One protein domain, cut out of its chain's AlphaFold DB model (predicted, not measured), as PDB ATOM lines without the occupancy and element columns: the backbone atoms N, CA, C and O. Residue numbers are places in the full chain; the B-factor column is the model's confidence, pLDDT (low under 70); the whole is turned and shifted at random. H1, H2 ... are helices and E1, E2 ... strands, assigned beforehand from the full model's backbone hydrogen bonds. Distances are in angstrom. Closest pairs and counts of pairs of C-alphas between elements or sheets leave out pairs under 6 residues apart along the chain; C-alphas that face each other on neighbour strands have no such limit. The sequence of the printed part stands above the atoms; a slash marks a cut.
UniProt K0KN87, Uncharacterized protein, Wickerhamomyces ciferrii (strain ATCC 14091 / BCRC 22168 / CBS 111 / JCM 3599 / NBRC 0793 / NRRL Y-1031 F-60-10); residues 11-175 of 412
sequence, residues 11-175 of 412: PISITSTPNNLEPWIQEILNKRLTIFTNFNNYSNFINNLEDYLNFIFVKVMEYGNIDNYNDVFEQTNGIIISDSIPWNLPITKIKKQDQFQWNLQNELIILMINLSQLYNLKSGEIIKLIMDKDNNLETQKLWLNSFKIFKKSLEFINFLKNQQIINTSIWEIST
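Overview. This is residues 11 to 175 of the 412 residues of an uncharacterized protein of Wickerhamomyces ciferrii (strain ATCC 14091 / BCRC 22168 / CBS 111 / JCM 3599 / NBRC 0793 / NRRL Y-1031 F-60-10) (UniProt K0KN87). Two long helices, H4 and H5, make a hairpin whose tip, residues 132 to 137, sticks out; a second helical hairpin, H1 and H2, packs through H2 on H4. Of 165 printed residues, five named helices and one named strand run H1 H2 H3 E1 H4 H5, mostly helix. The whole is only just compact, close to loose: radius of gyration of the C-alphas 17.9 A, spans 60 by 38 by 29 A.

Along the chain. H4, residues 104 to 128, 35.8 A, begins at C-alpha 104 (66.297, 101.525, 324.103). H5, 137 to 161, 36.4 A, ends at C-alpha 161 (69.870, 113.650, 312.198). H2 is 42 to 64, H1 23 to 36, H3 69 to 76, E1 80 to 82.

Arrangement. H4 touches H5, opposite ways at a shallow tilt of 17 degrees; the closest C-alphas, Ser 116 and Ser 153, are 4.1 A apart. H2 touches H3, about perpendicular at 80 degrees, closest C-alphas Val 60 and Val 72, 6.5 A. Every O i to N i+4 pair is within hydrogen-bond range in H2 and H4; H1 has 7 of 10, H3 2 of 4, H5 19 of 21.

Size, cuts and confidence. The printed part has no cut; E1 to H4 is a long link. Residues 15, 19, 36 to 40 and 95 to 99 have pLDDT under 70.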
ATOM      1  N   PRO A  11      79.421 104.558 330.839       84.19
ATOM      2  CA  PRO A  11      78.239 103.855 331.310       84.19
ATOM      3  C   PRO A  11      78.296 103.681 332.844       84.19
ATOM      4  O   PRO A  11      79.373 103.600 333.430       84.19
ATOM      5  N   ILE A  12      77.138 103.626 333.507       83.25
ATOM      6  CA  ILE A  12      76.967 103.367 334.951       83.25
ATOM      7  C   ILE A  12      76.147 102.081 335.149       83.25
ATOM      8  O   ILE A  12      75.334 101.703 334.294       83.25
ATOM      9  N   SER A  13      76.374 101.378 336.262       78.50
ATOM     10  CA  SER A  13      75.575 100.220 336.673       78.50
ATOM     11  C   SER A  13      74.086 100.563 336.755       78.50
ATOM     12  O   SER A  13      73.712 101.559 337.376       78.50
ATOM     13  N   ILE A  14      73.243  99.710 336.176       78.69
ATOM     14  CA  ILE A  14      71.787  99.836 336.279       78.69
ATOM     15  C   ILE A  14      71.377  99.434 337.694       78.69
ATOM     16  O   ILE A  14      71.703  98.343 338.154       78.69
ATOM     17  N   THR A  15      70.698 100.337 338.393       66.88
ATOM     18  CA  THR A  15      70.283 100.152 339.793       66.88
ATOM     19  C   THR A  15      68.905  99.512 339.930       66.88
ATOM     20  O   THR A  15      68.591  98.968 340.983       66.88
ATOM     21  N   SER A  16      68.079  99.604 338.889       71.56
ATOM     22  CA  SER A  16      66.690  99.149 338.883       71.56
ATOM     23  C   SER A  16      66.250  98.851 337.454       71.56
ATOM     24  O   SER A  16      66.356  99.705 336.572       71.56
ATOM     25  N   THR A  17      65.774  97.632 337.236       74.44
ATOM     26  CA  THR A  17      65.189  97.186 335.971       74.44
ATOM     27  C   THR A  17      63.679  97.027 336.123       74.44
ATOM     28  O   THR A  17      63.243  96.602 337.199       74.44
ATOM     29  N   PRO A  18      62.896  97.256 335.057       76.38
ATOM     30  CA  PRO A  18      61.468  96.962 335.058       76.38
ATOM     31  C   PRO A  18      61.190  95.510 335.467       76.38
ATOM     32  O   PRO A  18      61.929  94.590 335.101       76.38
ATOM     33  N   ASN A  19      60.097  95.286 336.197       64.56
ATOM     34  CA  ASN A  19      59.618  93.933 336.473       64.56
ATOM     35  C   ASN A  19      59.133  93.300 335.154       64.56
ATOM     36  O   ASN A  19      58.294  93.890 334.479       64.56
ATOM     37  N   ASN A  20      59.627  92.100 334.820       74.06
ATOM     38  CA  ASN A  20      59.343  91.340 333.585       74.06
ATOM     39  C   ASN A  20      59.970  91.895 332.289       74.06
ATOM     40  O   ASN A  20      59.272  92.154 331.312       74.06
ATOM     41  N   LEU A  21      61.299  92.015 332.247       82.56
ATOM     42  CA  LEU A  21      62.021  92.243 330.990       82.56
ATOM     43  C   LEU A  21      62.012  90.999 330.093       82.56
ATOM     44  O   LEU A  21      62.321  89.897 330.557       82.56
ATOM     45  N   GLU A  22      61.740  91.197 328.802       86.50
ATOM     46  CA  GLU A  22      61.824  90.138 327.795       86.50
ATOM     47  C   GLU A  22      63.256  89.564 327.703       86.50
ATOM     48  O   GLU A  22      64.230  90.310 327.869       86.50
ATOM     49  N   PRO A  23      63.431  88.256 327.419       88.50
ATOM     50  CA  PRO A  23      64.744  87.604 327.456       88.50
ATOM     51  C   PRO A  23      65.802  88.265 326.562       88.50
ATOM     52  O   PRO A  23      66.954  88.410 326.963       88.50
ATOM     53  N   TRP A  24      65.414  88.731 325.375       89.81
ATOM     54  CA  TRP A  24      66.340  89.378 324.443       89.81
ATOM     55  C   TRP A  24      66.795  90.764 324.924       89.81
ATOM     56  O   TRP A  24      67.925  91.171 324.651       89.81
ATOM     57  N   ILE A  25      65.973  91.465 325.715       89.19
ATOM     58  CA  ILE A  25      66.367  92.718 326.373       89.19
ATOM     59  C   ILE A  25      67.395  92.419 327.470       89.19
ATOM     60  O   ILE A  25      68.378  93.147 327.615       89.19
ATOM     61  N   GLN A  26      67.234  91.312 328.204       88.00
ATOM     62  CA  GLN A  26      68.234  90.879 329.187       88.00
ATOM     63  C   GLN A  26      69.581  90.559 328.524       88.00
ATOM     64  O   GLN A  26      70.628  90.895 329.078       88.00
ATOM     65  N   GLU A  27      69.586  89.975 327.321       89.75
ATOM     66  CA  GLU A  27      70.820  89.765 326.553       89.75
ATOM     67  C   GLU A  27      71.529  91.088 326.218       89.75
ATOM     68  O   GLU A  27      72.749  91.180 326.374       89.75
ATOM     69  N   ILE A  28      70.782  92.128 325.827       90.56
ATOM     70  CA  ILE A  28      71.324  93.479 325.592       90.56
ATOM     71  C   ILE A  28      71.956  94.033 326.873       90.56
ATOM     72  O   ILE A  28      73.113  94.464 326.859       90.56
ATOM     73  N   LEU A  29      71.250  93.957 328.004       88.12
ATOM     74  CA  LEU A  29      71.764  94.431 329.292       88.12
ATOM     75  C   LEU A  29      73.024  93.671 329.737       88.12
ATOM     76  O   LEU A  29      73.984  94.282 330.212       88.12
ATOM     77  N   ASN A  30      73.069  92.356 329.526       86.94
ATOM     78  CA  ASN A  30      74.241  91.537 329.828       86.94
ATOM     79  C   ASN A  30      75.431  91.902 328.933       86.94
ATOM     80  O   ASN A  30      76.553  92.051 329.425       86.94
ATOM     81  N   LYS A  31      75.202  92.115 327.630       87.31
ATOM     82  CA  LYS A  31      76.251  92.558 326.702       87.31
ATOM     83  C   LYS A  31      76.812  93.916 327.123       87.31
ATOM     84  O   LYS A  31      78.031  94.089 327.127       87.31
ATOM     85  N   ARG A  32      75.961  94.836 327.575       85.12
ATOM     86  CA  ARG A  32      76.369  96.145 328.101       85.12
ATOM     87  C   ARG A  32      77.344  96.033 329.274       85.12
ATOM     88  O   ARG A  32      78.343  96.747 329.297       85.12
ATOM     89  N   LEU A  33      77.108  95.117 330.220       79.62
ATOM     90  CA  LEU A  33      78.000  94.900 331.372       79.62
ATOM     91  C   LEU A  33      79.429  94.525 330.951       79.62
ATOM     92  O   LEU A  33      80.390  94.945 331.593       79.62
ATOM     93  N   THR A  34      79.592  93.807 329.837       76.62
ATOM     94  CA  THR A  34      80.926  93.436 329.335       76.62
ATOM     95  C   THR A  34      81.755  94.645 328.883       76.62
ATOM     96  O   THR A  34      82.980  94.633 329.013       76.62
ATOM     97  N   ILE A  35      81.106  95.735 328.453       75.38
ATOM     98  CA  ILE A  35      81.765  96.970 327.999       75.38
ATOM     99  C   ILE A  35      82.503  97.662 329.155       75.38
ATOM    100  O   ILE A  35      83.607  98.174 328.962       75.38
ATOM    101  N   PHE A  36      81.940  97.619 330.369       65.31
ATOM    102  CA  PHE A  36      82.517  98.243 331.570       65.31
ATOM    103  C   PHE A  36      83.907  97.721 331.920       65.31
ATOM    104  O   PHE A  36      84.726  98.448 332.475       65.31
ATOM    105  N   THR A  37      84.177  96.456 331.608       60.81
ATOM    106  CA  THR A  37      85.398  95.776 332.053       60.81
ATOM    107  C   THR A  37      86.647  96.175 331.255       60.81
ATOM    108  O   THR A  37      87.761  95.954 331.719       60.81
ATOM    109  N   ASN A  38      86.484  96.826 330.094       59.38
ATOM    110  CA  ASN A  38      87.549  97.017 329.100       59.38
ATOM    111  C   ASN A  38      87.926  98.485 328.818       59.38
ATOM    112  O   ASN A  38      88.561  98.773 327.801       59.38
ATOM    113  N   PHE A  39      87.579  99.426 329.704       60.03
ATOM    114  CA  PHE A  39      87.808 100.864 329.477       60.03
ATOM    115  C   PHE A  39      89.294 101.259 329.325       60.03
ATOM    116  O   PHE A  39      89.609 102.271 328.706       60.03
ATOM    117  N   ASN A  40      90.226 100.445 329.834       62.09
ATOM    118  CA  ASN A  40      91.658 100.771 329.856       62.09
ATOM    119  C   ASN A  40      92.330 100.793 328.469       62.09
ATOM    120  O   ASN A  40      93.428 101.331 328.343       62.09
ATOM    121  N   ASN A  41      91.700 100.234 327.426       72.81
ATOM    122  CA  ASN A  41      92.187 100.337 326.050       72.81
ATOM    123  C   ASN A  41      91.143 101.022 325.163       72.81
ATOM    124  O   ASN A  41      90.124 100.434 324.804       72.81
ATOM    125  N   TYR A  42      91.450 102.250 324.753       73.38
ATOM    126  CA  TYR A  42      90.561 103.117 323.985       73.38
ATOM    127  C   TYR A  42      90.103 102.522 322.646       73.38
ATOM    128  O   TYR A  42      88.942 102.652 322.261       73.38
ATOM    129  N   SER A  43      90.995 101.819 321.939       80.44
ATOM    130  CA  SER A  43      90.632 101.169 320.673       80.44
ATOM    131  C   SER A  43      89.719  99.967 320.898       80.44
ATOM    132  O   SER A  43      88.766  99.785 320.144       80.44
ATOM    133  N   ASN A  44      89.956  99.194 321.961       82.69
ATOM    134  CA  ASN A  44      89.070  98.090 322.330       82.69
ATOM    135  C   ASN A  44      87.709  98.610 322.800       82.69
ATOM    136  O   ASN A  44      86.690  98.008 322.486       82.69
ATOM    137  N   PHE A  45      87.677  99.743 323.506       85.31
ATOM    138  CA  PHE A  45      86.438 100.367 323.958       85.31
ATOM    139  C   PHE A  45      85.552 100.805 322.784       85.31
ATOM    140  O   PHE A  45      84.367 100.483 322.773       85.31
ATOM    141  N   ILE A  46      86.128 101.455 321.764       90.38
ATOM    142  CA  ILE A  46      85.403 101.811 320.532       90.38
ATOM    143  C   ILE A  46      84.837 100.561 319.849       90.38
ATOM    144  O   ILE A  46      83.657 100.542 319.516       90.38
ATOM    145  N   ASN A  47      85.649  99.512 319.675       89.88
ATOM    146  CA  ASN A  47      85.197  98.278 319.025       89.88
ATOM    147  C   ASN A  47      84.060  97.610 319.812       89.88
ATOM    148  O   ASN A  47      83.042  97.259 319.231       89.88
ATOM    149  N   ASN A  48      84.181  97.523 321.140       90.31
ATOM    150  CA  ASN A  48      83.137  96.956 321.995       90.31
ATOM    151  C   ASN A  48      81.823  97.752 321.917       90.31
ATOM    152  O   ASN A  48      80.749  97.157 321.983       90.31
ATOM    153  N   LEU A  49      81.892  99.082 321.780       91.62
ATOM    154  CA  LEU A  49      80.711  99.925 321.589       91.62
ATOM    155  C   LEU A  49      80.084  99.738 320.202       91.62
ATOM    156  O   LEU A  49      78.861  99.700 320.109       91.62
ATOM    157  N   GLU A  50      80.880  99.591 319.139       93.06
ATOM    158  CA  GLU A  50      80.352  99.269 317.805       93.06
ATOM    159  C   GLU A  50      79.714  97.877 317.767       93.06
ATOM    160  O   GLU A  50      78.632  97.715 317.205       93.06
ATOM    161  N   ASP A  51      80.345  96.885 318.392       91.94
ATOM    162  CA  ASP A  51      79.806  95.529 318.504       91.94
ATOM    163  C   ASP A  51      78.493  95.527 319.288       91.94
ATOM    164  O   ASP A  51      77.540  94.853 318.902       91.94
ATOM    165  N   TYR A  52      78.415  96.308 320.366       94.06
ATOM    166  CA  TYR A  52      77.191  96.469 321.144       94.06
ATOM    167  C   TYR A  52      76.090  97.192 320.363       94.06
ATOM    168  O   TYR A  52      74.951  96.732 320.362       94.06
ATOM    169  N   LEU A  53      76.424  98.268 319.646       95.06
ATOM    170  CA  LEU A  53      75.482  98.973 318.777       95.06
ATOM    171  C   LEU A  53      74.911  98.030 317.710       95.06
ATOM    172  O   LEU A  53      73.695  97.928 317.566       95.06
ATOM    173  N   ASN A  54      75.776  97.299 317.001       93.81
ATOM    174  CA  ASN A  54      75.346  96.326 315.997       93.81
ATOM    175  C   ASN A  54      74.499  95.210 316.625       93.81
ATOM    176  O   ASN A  54      73.495  94.818 316.040       93.81
ATOM    177  N   PHE A  55      74.862  94.734 317.820       94.12
ATOM    178  CA  PHE A  55      74.093  93.722 318.544       94.12
ATOM    179  C   PHE A  55      72.668  94.192 318.865       94.12
ATOM    180  O   PHE A  55      71.726  93.436 318.643       94.12
ATOM    181  N   ILE A  56      72.493  95.440 319.324       94.50
ATOM    182  CA  ILE A  56      71.156  96.010 319.557       94.50
ATOM    183  C   ILE A  56      70.356  96.039 318.254       94.50
ATOM    184  O   ILE A  56      69.218  95.582 318.237       94.50
ATOM    185  N   PHE A  57      70.947  96.536 317.163       94.44
ATOM    186  CA  PHE A  57      70.272  96.600 315.864       94.44
ATOM    187  C   PHE A  57      69.807  95.220 315.387       94.44
ATOM    188  O   PHE A  57      68.647  95.074 315.020       94.44
ATOM    189  N   VAL A  58      70.679  94.205 315.447       93.19
ATOM    190  CA  VAL A  58      70.333  92.826 315.063       93.19
ATOM    191  C   VAL A  58      69.164  92.311 315.898       93.19
ATOM    192  O   VAL A  58      68.178  91.847 315.336       93.19
ATOM    193  N   LYS A  59      69.219  92.459 317.227       93.56
ATOM    194  CA  LYS A  59      68.143  91.992 318.110       93.56
ATOM    195  C   LYS A  59      66.821  92.707 317.855       93.56
ATOM    196  O   LYS A  59      65.788  92.058 317.771       93.56
ATOM    197  N   VAL A  60      66.829  94.026 317.689       92.69
ATOM    198  CA  VAL A  60      65.587  94.765 317.421       92.69
ATOM    199  C   VAL A  60      65.002  94.382 316.061       92.69
ATOM    200  O   VAL A  60      63.788  94.238 315.955       92.69
ATOM    201  N   MET A  61      65.834  94.156 315.040       92.44
ATOM    202  CA  MET A  61      65.353  93.700 313.731       92.44
ATOM    203  C   MET A  61      64.775  92.281 313.780       92.44
ATOM    204  O   MET A  61      63.684  92.061 313.257       92.44
ATOM    205  N   GLU A  62      65.455  91.344 314.449       91.06
ATOM    206  CA  GLU A  62      65.005  89.952 314.607       91.06
ATOM    207  C   GLU A  62      63.678  89.850 315.370       91.06
ATOM    208  O   GLU A  62      62.770  89.144 314.939       91.06
ATOM    209  N   TYR A  63      63.548  90.550 316.500       88.25
ATOM    210  CA  TYR A  63      62.360  90.451 317.358       88.25
ATOM    211  C   TYR A  63      61.220  91.369 316.910       88.25
ATOM    212  O   TYR A  63      60.052  91.039 317.109       88.25
ATOM    213  N   GLY A  64      61.543  92.503 316.288       84.75
ATOM    214  CA  GLY A  64      60.564  93.434 315.730       84.75
ATOM    215  C   GLY A  64      60.060  93.051 314.337       84.75
ATOM    216  O   GLY A  64      59.174  93.733 313.830       84.75
ATOM    217  N   ASN A  65      60.609  91.995 313.713       85.69
ATOM    218  CA  ASN A  65      60.377  91.633 312.307       85.69
ATOM    219  C   ASN A  65      60.559  92.835 311.360       85.69
ATOM    220  O   ASN A  65      59.702  93.127 310.526       85.69
ATOM    221  N   ILE A  66      61.662  93.566 311.540       87.69
ATOM    222  CA  ILE A  66      61.964  94.786 310.788       87.69
ATOM    223  C   ILE A  66      62.941  94.454 309.660       87.69
ATOM    224  O   ILE A  66      64.066  94.033 309.925       87.69
ATOM    225  N   ASP A  67      62.556  94.736 308.417       84.38
ATOM    226  CA  ASP A  67      63.427  94.532 307.249       84.38
ATOM    227  C   ASP A  67      64.354  95.733 306.979       84.38
ATOM    228  O   ASP A  67      65.463  95.580 306.464       84.38
ATOM    229  N   ASN A  68      63.924  96.947 307.339       87.00
ATOM    230  CA  ASN A  68      64.671  98.184 307.123       87.00
ATOM    231  C   ASN A  68      65.256  98.720 308.435       87.00
ATOM    232  O   ASN A  68      64.541  99.155 309.332       87.00
ATOM    233  N   TYR A  69      66.584  98.772 308.523       87.44
ATOM    234  CA  TYR A  69      67.287  99.230 309.726       87.44
ATOM    235  C   TYR A  69      66.979 100.678 310.142       87.44
ATOM    236  O   TYR A  69      67.237 101.037 311.289       87.44
ATOM    237  N   ASN A  70      66.443 101.515 309.247       87.44
ATOM    238  CA  ASN A  70      66.013 102.867 309.611       87.44
ATOM    239  C   ASN A  70      64.798 102.854 310.556       87.44
ATOM    240  O   ASN A  70      64.666 103.750 311.383       87.44
ATOM    241  N   ASP A  71      63.975 101.805 310.517       88.94
ATOM    242  CA  ASP A  71      62.748 101.718 311.318       88.94
ATOM    243  C   ASP A  71      63.035 101.240 312.760       88.94
ATOM    244  O   ASP A  71      62.178 101.305 313.642       88.94
ATOM    245  N   VAL A  72      64.277 100.815 313.042       90.75
ATOM    246  CA  VAL A  72      64.734 100.389 314.377       90.75
ATOM    247  C   VAL A  72      64.503 101.486 315.420       90.75
ATOM    248  O   VAL A  72      64.022 101.205 316.517       90.75
ATOM    249  N   PHE A  73      64.797 102.750 315.096       89.94
ATOM    250  CA  PHE A  73      64.668 103.857 316.052       89.94
ATOM    251  C   PHE A  73      63.226 104.079 316.515       89.94
ATOM    252  O   PHE A  73      63.011 104.329 317.700       89.94
ATOM    253  N   GLU A  74      62.254 103.949 315.615       87.75
ATOM    254  CA  GLU A  74      60.834 104.078 315.945       87.75
ATOM    255  C   GLU A  74      60.383 102.956 316.892       87.75
ATOM    256  O   GLU A  74      59.776 103.221 317.931       87.75
ATOM    257  N   GLN A  75      60.781 101.713 316.603       88.62
ATOM    258  CA  GLN A  75      60.420 100.543 317.411       88.62
ATOM    259  C   GLN A  75      61.048 100.574 318.812       88.62
ATOM    260  O   GLN A  75      60.418 100.195 319.798       88.62
ATOM    261  N   THR A  76      62.276 101.084 318.941       91.69
ATOM    262  CA  THR A  76      62.979 101.141 320.238       91.69
ATOM    263  C   THR A  76      62.420 102.153 321.242       91.69
ATOM    264  O   THR A  76      62.744 102.069 322.431       91.69
ATOM    265  N   ASN A  77      61.576 103.096 320.816       89.19
ATOM    266  CA  ASN A  77      61.039 104.138 321.694       89.19
ATOM    267  C   ASN A  77      60.127 103.573 322.803       89.19
ATOM    268  O   ASN A  77      60.157 104.047 323.939       89.19
ATOM    269  N   GLY A  78      59.356 102.524 322.502       86.88
ATOM    270  CA  GLY A  78      58.451 101.882 323.465       86.88
ATOM    271  C   GLY A  78      59.127 100.907 324.437       86.88
ATOM    272  O   GLY A  78      58.480 100.413 325.356       86.88
ATOM    273  N   ILE A  79      60.416 100.610 324.246       90.81
ATOM    274  CA  ILE A  79      61.099  99.505 324.929       90.81
ATOM    275  C   ILE A  79      61.897 100.047 326.112       90.81
ATOM    276  O   ILE A  79      63.011 100.542 325.949       90.81
ATOM    277  N   ILE A  80      61.327  99.962 327.315       90.75
ATOM    278  CA  ILE A  80      61.952 100.448 328.552       90.75
ATOM    279  C   ILE A  80      62.986  99.430 329.045       90.75
ATOM    280  O   ILE A  80      62.662  98.261 329.244       90.75
ATOM    281  N   ILE A  81      64.222  99.878 329.281       89.94
ATOM    282  CA  ILE A  81      65.326  99.013 329.733       89.94
ATOM    283  C   ILE A  81      65.805  99.325 331.157       89.94
ATOM    284  O   ILE A  81      66.444  98.482 331.784       89.94
ATOM    285  N   SER A  82      65.519 100.519 331.683       88.06
ATOM    286  CA  SER A  82      65.924 100.928 333.033       88.06
ATOM    287  C   SER A  82      65.027 102.046 333.567       88.06
ATOM    288  O   SER A  82      64.606 102.920 332.812       88.06
ATOM    289  N   ASP A  83      64.790 102.058 334.879       85.56
ATOM    290  CA  ASP A  83      64.071 103.146 335.574       85.56
ATOM    291  C   ASP A  83      65.006 104.296 336.004       85.56
ATOM    292  O   ASP A  83      64.617 105.222 336.715       85.56
ATOM    293  N   SER A  84      66.280 104.209 335.624       85.75
ATOM    294  CA  SER A  84      67.294 105.235 335.855       85.75
ATOM    295  C   SER A  84      68.175 105.423 334.622       85.75
ATOM    296  O   SER A  84      68.286 104.524 333.784       85.75
ATOM    297  N   ILE A  85      68.822 106.587 334.502       88.31
ATOM    298  CA  ILE A  85      69.797 106.841 333.434       88.31
ATOM    299  C   ILE A  85      71.034 105.969 333.687       88.31
ATOM    300  O   ILE A  85      71.732 106.170 334.685       88.31
ATOM    301  N   PRO A  86      71.380 105.053 332.774       88.50
ATOM    302  CA  PRO A  86      72.524 104.184 332.945       88.50
ATOM    303  C   PRO A  86      73.813 104.833 332.409       88.50
ATOM    304  O   PRO A  86      74.777 104.141 332.126       88.50
ATOM    305  N   TRP A  87      73.894 106.152 332.259       88.62
ATOM    306  CA  TRP A  87      75.073 106.841 331.723       88.62
ATOM    307  C   TRP A  87      75.447 108.032 332.594       88.62
ATOM    308  O   TRP A  87      74.577 108.717 333.129       88.62
ATOM    309  N   ASN A  88      76.747 108.297 332.725       88.06
ATOM    310  CA  ASN A  88      77.235 109.483 333.417       88.06
ATOM    311  C   ASN A  88      77.130 110.703 332.498       88.06
ATOM    312  O   ASN A  88      78.091 111.050 331.811       88.06
ATOM    313  N   LEU A  89      75.945 111.306 332.443       90.06
ATOM    314  CA  LEU A  89      75.694 112.468 331.599       90.06
ATOM    315  C   LEU A  89      76.407 113.717 332.159       90.06
ATOM    316  O   LEU A  89      76.316 113.982 333.361       90.06
ATOM    317  N   PRO A  90      77.130 114.481 331.321       85.94
ATOM    318  CA  PRO A  90      77.955 115.600 331.774       85.94
ATOM    319  C   PRO A  90      77.145 116.806 332.273       85.94
ATOM    320  O   PRO A  90      77.598 117.486 333.197       85.94
ATOM    321  N   ILE A  91      75.971 117.081 331.692       87.75
ATOM    322  CA  ILE A  91      75.171 118.279 331.983       87.75
ATOM    323  C   ILE A  91      73.875 117.912 332.701       87.75
ATOM    324  O   ILE A  91      73.585 118.466 333.767       87.75
ATOM    325  N   THR A  92      73.088 116.985 332.149       86.44
ATOM    326  CA  THR A  92      71.783 116.662 332.730       86.44
ATOM    327  C   THR A  92      71.950 115.939 334.061       86.44
ATOM    328  O   THR A  92      72.395 114.794 334.130       86.44
ATOM    329  N   LYS A  93      71.509 116.592 335.139       80.50
ATOM    330  CA  LYS A  93      71.389 115.995 336.473       80.50
ATOM    331  C   LYS A  93      69.916 115.823 336.808       80.50
ATOM    332  O   LYS A  93      69.266 116.775 337.238       80.50
ATOM    333  N   ILE A  94      69.394 114.614 336.623       70.56
ATOM    334  CA  ILE A  94      68.026 114.299 337.042       70.56
ATOM    335  C   ILE A  94      67.967 114.293 338.572       70.56
ATOM    336  O   ILE A  94      68.780 113.653 339.247       70.56
ATOM    337  N   LYS A  95      67.013 115.036 339.142       67.00
ATOM    338  CA  LYS A  95      66.757 114.998 340.584       67.00
ATOM    339  C   LYS A  95      66.083 113.668 340.910       67.00
ATOM    340  O   LYS A  95      65.198 113.242 340.186       67.00
ATOM    341  N   LYS A  96      66.423 113.051 342.048       59.78
ATOM    342  CA  LYS A  96      65.853 111.759 342.505       59.78
ATOM    343  C   LYS A  96      64.312 111.694 342.552       59.78
ATOM    344  O   LYS A  96      63.772 110.616 342.756       59.78
ATOM    345  N   GLN A  97      63.627 112.831 342.451       51.19
ATOM    346  CA  GLN A  97      62.169 112.947 342.494       51.19
ATOM    347  C   GLN A  97      61.510 112.811 341.112       51.19
ATOM    348  O   GLN A  97      60.315 112.539 341.056       51.19
ATOM    349  N   ASP A  98      62.268 112.944 340.021       66.31
ATOM    350  CA  ASP A  98      61.745 112.780 338.667       66.31
ATOM    351  C   ASP A  98      61.861 111.303 338.269       66.31
ATOM    352  O   ASP A  98      62.960 110.763 338.127       66.31
ATOM    353  N   GLN A  99      60.721 110.629 338.109       69.44
ATOM    354  CA  GLN A  99      60.678 109.281 337.543       69.44
ATOM    355  C   GLN A  99      60.962 109.382 336.040       69.44
ATOM    356  O   GLN A  99      60.099 109.798 335.269       69.44
ATOM    357  N   PHE A 100      62.180 109.037 335.622       81.81
ATOM    358  CA  PHE A 100      62.561 108.984 334.212       81.81
ATOM    359  C   PHE A 100      62.792 107.539 333.779       81.81
ATOM    360  O   PHE A 100      63.607 106.838 334.372       81.81
ATOM    361  N   GLN A 101      62.122 107.118 332.708       87.81
ATOM    362  CA  GLN A 101      62.312 105.797 332.117       87.81
ATOM    363  C   GLN A 101      63.313 105.871 330.966       87.81
ATOM    364  O   GLN A 101      63.139 106.613 330.000       87.81
ATOM    365  N   TRP A 102      64.377 105.081 331.067       90.69
ATOM    366  CA  TRP A 102      65.373 104.934 330.022       90.69
ATOM    367  C   TRP A 102      64.932 103.842 329.050       90.69
ATOM    368  O   TRP A 102      64.908 102.659 329.401       90.69
ATOM    369  N   ASN A 103      64.566 104.242 327.834       92.38
ATOM    370  CA  ASN A 103      64.216 103.324 326.759       92.38
ATOM    371  C   ASN A 103      65.433 102.974 325.885       92.38
ATOM    372  O   ASN A 103      66.515 103.560 325.998       92.38
ATOM    373  N   LEU A 104      65.253 101.993 325.005       93.19
ATOM    374  CA  LEU A 104      66.297 101.525 324.103       93.19
ATOM    375  C   LEU A 104      66.656 102.576 323.035       93.19
ATOM    376  O   LEU A 104      67.803 102.623 322.596       93.19
ATOM    377  N   GLN A 105      65.730 103.473 322.677       94.44
ATOM    378  CA  GLN A 105      66.027 104.602 321.789       94.44
ATOM    379  C   GLN A 105      67.048 105.565 322.422       94.44
ATOM    380  O   GLN A 105      68.027 105.940 321.778       94.44
ATOM    381  N   ASN A 106      66.876 105.911 323.701       94.00
ATOM    382  CA  ASN A 106      67.804 106.759 324.456       94.00
ATOM    383  C   ASN A 106      69.202 106.125 324.519       94.00
ATOM    384  O   ASN A 106      70.209 106.817 324.354       94.00
ATOM    385  N   GLU A 107      69.261 104.804 324.714       93.94
ATOM    386  CA  GLU A 107      70.506 104.031 324.678       93.94
ATOM    387  C   GLU A 107      71.201 104.158 323.316       93.94
ATOM    388  O   GLU A 107      72.384 104.498 323.265       93.94
ATOM    389  N   LEU A 108      70.473 103.955 322.211       95.31
ATOM    390  CA  LEU A 108      71.012 104.080 320.852       95.31
ATOM    391  C   LEU A 108      71.540 105.490 320.557       95.31
ATOM    392  O   LEU A 108      72.636 105.625 320.003       95.31
ATOM    393  N   ILE A 109      70.806 106.534 320.957       95.56
ATOM    394  CA  ILE A 109      71.223 107.931 320.767       95.56
ATOM    395  C   ILE A 109      72.544 108.196 321.497       95.56
ATOM    396  O   ILE A 109      73.505 108.660 320.878       95.56
ATOM    397  N   ILE A 110      72.632 107.856 322.791       94.25
ATOM    398  CA  ILE A 110      73.866 108.060 323.563       94.25
ATOM    399  C   ILE A 110      75.021 107.236 323.004       94.25
ATOM    400  O   ILE A 110      76.127 107.762 322.898       94.25
ATOM    401  N   LEU A 111      74.797 105.979 322.610       95.00
ATOM    402  CA  LEU A 111      75.844 105.142 322.021       95.00
ATOM    403  C   LEU A 111      76.432 105.770 320.758       95.00
ATOM    404  O   LEU A 111      77.654 105.851 320.629       95.00
ATOM    405  N   MET A 112      75.583 106.247 319.848       96.25
ATOM    406  CA  MET A 112      76.027 106.875 318.605       96.25
ATOM    407  C   MET A 112      76.743 108.206 318.848       96.25
ATOM    408  O   MET A 112      77.780 108.460 318.230       96.25
ATOM    409  N   ILE A 113      76.257 109.031 319.780       95.94
ATOM    410  CA  ILE A 113      76.947 110.266 320.173       95.94
ATOM    411  C   ILE A 113      78.307 109.945 320.800       95.94
ATOM    412  O   ILE A 113      79.310 110.570 320.454       95.94
ATOM    413  N   ASN A 114      78.370 108.948 321.680       93.81
ATOM    414  CA  ASN A 114      79.605 108.555 322.344       93.81
ATOM    415  C   ASN A 114      80.622 107.998 321.337       93.81
ATOM    416  O   ASN A 114      81.770 108.430 321.325       93.81
ATOM    417  N   LEU A 115      80.202 107.119 320.419       95.06
ATOM    418  CA  LEU A 115      81.036 106.639 319.309       95.06
ATOM    419  C   LEU A 115      81.545 107.795 318.448       95.06
ATOM    420  O   LEU A 115      82.736 107.862 318.134       95.06
ATOM    421  N   SER A 116      80.668 108.740 318.116       95.94
ATOM    422  CA  SER A 116      81.040 109.936 317.375       95.94
ATOM    423  C   SER A 116      82.130 110.741 318.095       95.94
ATOM    424  O   SER A 116      83.176 111.040 317.506       95.94
ATOM    425  N   GLN A 117      81.946 111.033 319.383       93.12
ATOM    426  CA  GLN A 117      82.927 111.743 320.202       93.12
ATOM    427  C   GLN A 117      84.245 110.967 320.314       93.12
ATOM    428  O   GLN A 117      85.317 111.554 320.157       93.12
ATOM    429  N   LEU A 118      84.186 109.647 320.507       92.69
ATOM    430  CA  LEU A 118      85.365 108.790 320.609       92.69
ATOM    431  C   LEU A 118      86.188 108.776 319.313       92.69
ATOM    432  O   LEU A 118      87.415 108.877 319.345       92.69
ATOM    433  N   TYR A 119      85.540 108.720 318.148       94.75
ATOM    434  CA  TYR A 119      86.245 108.827 316.870       94.75
ATOM    435  C   TYR A 119      86.854 110.211 316.651       94.75
ATOM    436  O   TYR A 119      87.997 110.319 316.196       94.75
ATOM    437  N   ASN A 120      86.148 111.277 317.032       93.75
ATOM    438  CA  ASN A 120      86.701 112.629 316.994       93.75
ATOM    439  C   ASN A 120      87.977 112.736 317.853       93.75
ATOM    440  O   ASN A 120      88.965 113.353 317.438       93.75
ATOM    441  N   LEU A 121      87.983 112.127 319.037       90.62
ATOM    442  CA  LEU A 121      89.144 112.060 319.926       90.62
ATOM    443  C   LEU A 121      90.283 111.222 319.339       90.62
ATOM    444  O   LEU A 121      91.393 111.741 319.223       90.62
ATOM    445  N   LYS A 122      90.000 110.003 318.861       91.19
ATOM    446  CA  LYS A 122      90.976 109.117 318.201       91.19
ATOM    447  C   LYS A 122      91.703 109.809 317.047       91.19
ATOM    448  O   LYS A 122      92.911 109.659 316.882       91.19
ATOM    449  N   SER A 123      90.984 110.603 316.256       92.56
ATOM    450  CA  SER A 123      91.597 111.410 315.197       92.56
ATOM    451  C   SER A 123      92.603 112.432 315.751       92.56
ATOM    452  O   SER A 123      93.710 112.569 315.230       92.56
ATOM    453  N   GLY A 124      92.256 113.106 316.854       90.94
ATOM    454  CA  GLY A 124      93.162 114.024 317.552       90.94
ATOM    455  C   GLY A 124      94.408 113.331 318.112       90.94
ATOM    456  O   GLY A 124      95.497 113.891 318.026       90.94
ATOM    457  N   GLU A 125      94.276 112.108 318.627       89.25
ATOM    458  CA  GLU A 125      95.418 111.305 319.089       89.25
ATOM    459  C   GLU A 125      96.365 110.935 317.943       89.25
ATOM    460  O   GLU A 125      97.579 111.059 318.088       89.25
ATOM    461  N   ILE A 126      95.829 110.553 316.779       91.12
ATOM    462  CA  ILE A 126      96.652 110.277 315.593       91.12
ATOM    463  C   ILE A 126      97.419 111.526 315.174       91.12
ATOM    464  O   ILE A 126      98.617 111.439 314.924       91.12
ATOM    465  N   ILE A 127      96.765 112.691 315.133       92.44
ATOM    466  CA  ILE A 127      97.450 113.940 314.778       92.44
ATOM    467  C   ILE A 127      98.527 114.273 315.816       92.44
ATOM    468  O   ILE A 127      99.634 114.648 315.441       92.44
ATOM    469  N   LYS A 128      98.261 114.065 317.109       89.62
ATOM    470  CA  LYS A 128      99.249 114.276 318.173       89.62
ATOM    471  C   LYS A 128     100.525 113.459 317.945       89.62
ATOM    472  O   LYS A 128     101.610 113.993 318.134       89.62
ATOM    473  N   LEU A 129     100.412 112.210 317.486       87.75
ATOM    474  CA  LEU A 129     101.566 111.361 317.149       87.75
ATOM    475  C   LEU A 129     102.384 111.872 315.947       87.75
ATOM    476  O   LEU A 129     103.500 111.399 315.727       87.75
ATOM    477  N   ILE A 130     101.827 112.787 315.150       90.12
ATOM    478  CA  ILE A 130     102.457 113.366 313.957       90.12
ATOM    479  C   ILE A 130     103.124 114.714 314.262       90.12
ATOM    480  O   ILE A 130     104.108 115.048 313.614       90.12
ATOM    481  N   MET A 131     102.619 115.481 315.235       85.69
ATOM    482  CA  MET A 131     103.019 116.883 315.462       85.69
ATOM    483  C   MET A 131     104.520 117.097 315.716       85.69
ATOM    484  O   MET A 131     105.033 118.166 315.388       85.69
ATOM    485  N   ASP A 132     105.212 116.092 316.257       82.69
ATOM    486  CA  ASP A 132     106.654 116.140 316.545       82.69
ATOM    487  C   ASP A 132     107.513 115.418 315.493       82.69
ATOM    488  O   ASP A 132     108.720 115.271 315.666       82.69
ATOM    489  N   LYS A 133     106.898 114.933 314.409       86.56
ATOM    490  CA  LYS A 133     107.578 114.217 313.327       86.56
ATOM    491  C   LYS A 133     107.761 115.105 312.102       86.56
ATOM    492  O   LYS A 133     106.921 115.962 311.812       86.56
ATOM    493  N   ASP A 134     108.808 114.798 311.341       84.88
ATOM    494  CA  ASP A 134     109.095 115.449 310.067       84.88
ATOM    495  C   ASP A 134     107.969 115.238 309.046       84.88
ATOM    496  O   ASP A 134     107.265 114.215 309.019       84.88
ATOM    497  N   ASN A 135     107.815 116.212 308.150       85.31
ATOM    498  CA  ASN A 135     106.878 116.120 307.038       85.31
ATOM    499  C   ASN A 135     107.394 115.149 305.966       85.31
ATOM    500  O   ASN A 135     108.199 115.504 305.108       85.31
ATOM    501  N   ASN A 136     106.902 113.912 306.007       88.62
ATOM    502  CA  ASN A 136     107.234 112.844 305.079       88.62
ATOM    503  C   ASN A 136     105.958 112.126 304.600       88.62
ATOM    504  O   ASN A 136     104.838 112.402 305.033       88.62
ATOM    505  N   LEU A 137     106.113 111.187 303.669       88.75
ATOM    506  CA  LEU A 137     104.976 110.500 303.055       88.75
ATOM    507  C   LEU A 137     104.167 109.655 304.060       88.75
ATOM    508  O   LEU A 137     102.957 109.489 303.900       88.75
ATOM    509  N   GLU A 138     104.806 109.135 305.108       90.31
ATOM    510  CA  GLU A 138     104.138 108.370 306.164       90.31
ATOM    511  C   GLU A 138     103.291 109.281 307.062       90.31
ATOM    512  O   GLU A 138     102.111 109.002 307.292       90.31
ATOM    513  N   THR A 139     103.841 110.416 307.504       90.31
ATOM    514  CA  THR A 139     103.110 111.394 308.319       90.31
ATOM    515  C   THR A 139     101.944 112.009 307.550       90.31
ATOM    516  O   THR A 139     100.855 112.169 308.104       90.31
ATOM    517  N   GLN A 140     102.095 112.229 306.241       88.94
ATOM    518  CA  GLN A 140     100.992 112.638 305.369       88.94
ATOM    519  C   GLN A 140      99.887 111.576 305.265       88.94
ATOM    520  O   GLN A 140      98.703 111.919 305.331       88.94
ATOM    521  N   LYS A 141     100.237 110.286 305.152       91.62
ATOM    522  CA  LYS A 141      99.256 109.183 305.166       91.62
ATOM    523  C   LYS A 141      98.505 109.107 306.493       91.62
ATOM    524  O   LYS A 141      97.288 108.926 306.486       91.62
ATOM    525  N   LEU A 142      99.198 109.281 307.618       91.69
ATOM    526  CA  LEU A 142      98.569 109.316 308.940       91.69
ATOM    527  C   LEU A 142      97.629 110.520 309.091       91.69
ATOM    528  O   LEU A 142      96.545 110.373 309.655       91.69
ATOM    529  N   TRP A 143      97.974 111.673 308.509       92.44
ATOM    530  CA  TRP A 143      97.085 112.838 308.471       92.44
ATOM    531  C   TRP A 143      95.822 112.583 307.639       92.44
ATOM    532  O   TRP A 143      94.714 112.951 308.020       92.44
ATOM    533  N   LEU A 144      95.955 111.924 306.487       91.94
ATOM    534  CA  LEU A 144      94.788 111.520 305.697       91.94
ATOM    535  C   LEU A 144      93.928 110.498 306.452       91.94
ATOM    536  O   LEU A 144      92.702 110.532 306.360       91.94
ATOM    537  N   ASN A 145      94.554 109.602 307.216       93.56
ATOM    538  CA  ASN A 145      93.845 108.643 308.054       93.56
ATOM    539  C   ASN A 145      93.061 109.326 309.187       93.56
ATOM    540  O   ASN A 145      91.908 108.970 309.422       93.56
ATOM    541  N   SER A 146      93.629 110.344 309.844       94.06
ATOM    542  CA  SER A 146      92.904 111.115 310.863       94.06
ATOM    543  C   SER A 146      91.666 111.798 310.267       94.06
ATOM    544  O   SER A 146      90.575 111.720 310.832       94.06
ATOM    545  N   PHE A 147      91.773 112.339 309.048       93.25
ATOM    546  CA  PHE A 147      90.626 112.901 308.331       93.25
ATOM    547  C   PHE A 147      89.528 111.869 308.032       93.25
ATOM    548  O   PHE A 147      88.347 112.153 308.229       93.25
ATOM    549  N   LYS A 148      89.891 110.642 307.627       94.00
ATOM    550  CA  LYS A 148      88.918 109.545 307.457       94.00
ATOM    551  C   LYS A 148      88.198 109.215 308.765       94.00
ATOM    552  O   LYS A 148      86.995 108.984 308.762       94.00
ATOM    553  N   ILE A 149      88.917 109.233 309.882       94.88
ATOM    554  CA  ILE A 149      88.346 108.952 311.201       94.88
ATOM    555  C   ILE A 149      87.408 110.076 311.661       94.88
ATOM    556  O   ILE A 149      86.348 109.790 312.215       94.88
ATOM    557  N   PHE A 150      87.722 111.343 311.374       95.12
ATOM    558  CA  PHE A 150      86.760 112.426 311.592       95.12
ATOM    559  C   PHE A 150      85.482 112.255 310.760       95.12
ATOM    560  O   PHE A 150      84.393 112.502 311.265       95.12
ATOM    561  N   LYS A 151      85.587 111.808 309.503       94.94
ATOM    562  CA  LYS A 151      84.392 111.516 308.697       94.94
ATOM    563  C   LYS A 151      83.554 110.401 309.315       94.94
ATOM    564  O   LYS A 151      82.345 110.562 309.407       94.94
ATOM    565  N   LYS A 152      84.195 109.343 309.826       95.00
ATOM    566  CA  LYS A 152      83.504 108.278 310.567       95.00
ATOM    567  C   LYS A 152      82.783 108.811 311.815       95.00
ATOM    568  O   LYS A 152      81.686 108.371 312.122       95.00
ATOM    569  N   SER A 153      83.351 109.800 312.508       95.38
ATOM    570  CA  SER A 153      82.672 110.495 313.614       95.38
ATOM    571  C   SER A 153      81.376 111.192 313.163       95.38
ATOM    572  O   SER A 153      80.354 111.064 313.840       95.38
ATOM    573  N   LEU A 154      81.383 111.869 312.007       96.50
ATOM    574  CA  LEU A 154      80.186 112.500 311.435       96.50
ATOM    575  C   LEU A 154      79.137 111.490 310.958       96.50
ATOM    576  O   LEU A 154      77.951 111.784 311.054       96.50
ATOM    577  N   GLU A 155      79.540 110.305 310.489       96.00
ATOM    578  CA  GLU A 155      78.606 109.285 309.983       96.00
ATOM    579  C   GLU A 155      77.512 108.931 311.003       96.00
ATOM    580  O   GLU A 155      76.336 108.860 310.638       96.00
ATOM    581  N   PHE A 156      77.877 108.774 312.280       96.31
ATOM    582  CA  PHE A 156      76.926 108.498 313.364       96.31
ATOM    583  C   PHE A 156      75.974 109.672 313.630       96.31
ATOM    584  O   PHE A 156      74.783 109.470 313.847       96.31
ATOM    585  N   ILE A 157      76.478 110.908 313.579       96.69
ATOM    586  CA  ILE A 157      75.664 112.112 313.805       96.69
ATOM    587  C   ILE A 157      74.698 112.342 312.644       96.69
ATOM    588  O   ILE A 157      73.523 112.615 312.873       96.69
ATOM    589  N   ASN A 158      75.160 112.168 311.405       95.38
ATOM    590  CA  ASN A 158      74.313 112.249 310.216       95.38
ATOM    591  C   ASN A 158      73.202 111.203 310.247       95.38
ATOM    592  O   ASN A 158      72.076 111.499 309.862       95.38
ATOM    593  N   PHE A 159      73.510 109.994 310.723       95.06
ATOM    594  CA  PHE A 159      72.492 108.973 310.914       95.06
ATOM    595  C   PHE A 159      71.430 109.434 311.915       95.06
ATOM    596  O   PHE A 159      70.255 109.424 311.563       95.06
ATOM    597  N   LEU A 160      71.823 109.922 313.099       95.25
ATOM    598  CA  LEU A 160      70.883 110.436 314.104       95.25
ATOM    599  C   LEU A 160      70.037 111.615 313.600       95.25
ATOM    600  O   LEU A 160      68.855 111.686 313.916       95.25
ATOM    601  N   LYS A 161      70.608 112.519 312.795       93.88
ATOM    602  CA  LYS A 161      69.870 113.650 312.198       93.88
ATOM    603  C   LYS A 161      68.741 113.211 311.264       93.88
ATOM    604  O   LYS A 161      67.789 113.965 311.085       93.88
ATOM    605  N   ASN A 162      68.852 112.018 310.685       91.44
ATOM    606  CA  ASN A 162      67.825 111.453 309.816       91.44
ATOM    607  C   ASN A 162      66.752 110.673 310.590       91.44
ATOM    608  O   ASN A 162      65.763 110.265 309.987       91.44
ATOM    609  N   GLN A 163      66.933 110.460 311.899       90.75
ATOM    610  CA  GLN A 163      65.972 109.740 312.730       90.75
ATOM    611  C   GLN A 163      64.944 110.688 313.350       90.75
ATOM    612  O   GLN A 163      65.240 111.836 313.687       90.75
ATOM    613  N   GLN A 164      63.728 110.184 313.561       86.50
ATOM    614  CA  GLN A 164      62.723 110.887 314.353       86.50
ATOM    615  C   GLN A 164      63.038 110.720 315.842       86.50
ATOM    616  O   GLN A 164      62.858 109.649 316.419       86.50
ATOM    617  N   ILE A 165      63.530 111.792 316.461       85.88
ATOM    618  CA  ILE A 165      63.920 111.804 317.873       85.88
ATOM    619  C   ILE A 165      62.885 112.584 318.672       85.88
ATOM    620  O   ILE A 165      62.637 113.766 318.420       85.88
ATOM    621  N   ILE A 166      62.299 111.922 319.665       78.88
ATOM    622  CA  ILE A 166      61.373 112.552 320.599       78.88
ATOM    623  C   ILE A 166      62.204 113.319 321.624       78.88
ATOM    624  O   ILE A 166      62.978 112.736 322.380       78.88
ATOM    625  N   ASN A 167      62.061 114.643 321.646       76.06
ATOM    626  CA  ASN A 167      62.761 115.462 322.629       76.06
ATOM    627  C   ASN A 167      62.251 115.120 324.038       76.06
ATOM    628  O   ASN A 167      61.062 115.245 324.330       76.06
ATOM    629  N   THR A 168      63.170 114.720 324.911       80.25
ATOM    630  CA  THR A 168      62.910 114.461 326.330       80.25
ATOM    631  C   THR A 168      63.455 115.609 327.188       80.25
ATOM    632  O   THR A 168      64.026 116.574 326.678       80.25
ATOM    633  N   SER A 169      63.302 115.511 328.512       83.12
ATOM    634  CA  SER A 169      63.945 116.431 329.461       83.12
ATOM    635  C   SER A 169      65.471 116.284 329.521       83.12
ATOM    636  O   SER A 169      66.135 117.135 330.110       83.12
ATOM    637  N   ILE A 170      66.034 115.226 328.929       90.00
ATOM    638  CA  ILE A 170      67.474 114.983 328.914       90.00
ATOM    639  C   ILE A 170      68.092 115.681 327.707       90.00
ATOM    640  O   ILE A 170      67.823 115.338 326.554       90.00
ATOM    641  N   TRP A 171      68.976 116.638 327.976       91.56
ATOM    642  CA  TRP A 171      69.605 117.429 326.925       91.56
ATOM    643  C   TRP A 171      70.503 116.580 326.019       91.56
ATOM    644  O   TRP A 171      70.451 116.743 324.803       91.56
ATOM    645  N   GLU A 172      71.258 115.626 326.568       92.81
ATOM    646  CA  GLU A 172      72.236 114.805 325.838       92.81
ATOM    647  C   GLU A 172      71.632 113.832 324.815       92.81
ATOM    648  O   GLU A 172      72.365 113.238 324.029       92.81
ATOM    649  N   ILE A 173      70.311 113.671 324.796       92.31
ATOM    650  CA  ILE A 173      69.597 112.905 323.761       92.31
ATOM    651  C   ILE A 173      68.705 113.791 322.887       92.31
ATOM    652  O   ILE A 173      67.985 113.298 322.026       92.31
ATOM    653  N   SER A 174      68.758 115.110 323.084       93.06
ATOM    654  CA  SER A 174      67.982 116.065 322.302       93.06
ATOM    655  C   SER A 174      68.588 116.320 320.921       93.06
ATOM    656  O   SER A 174      69.803 116.258 320.705       93.06
ATOM    657  N   THR A 175      67.732 116.736 319.990       93.56
ATOM    658  CA  THR A 175      68.134 117.226 318.658       93.56
ATOM    659  C   THR A 175      69.124 118.397 318.722       93.56
ATOM    660  O   THR A 175      70.058 118.470 317.922       93.56
TER     661      THR A 175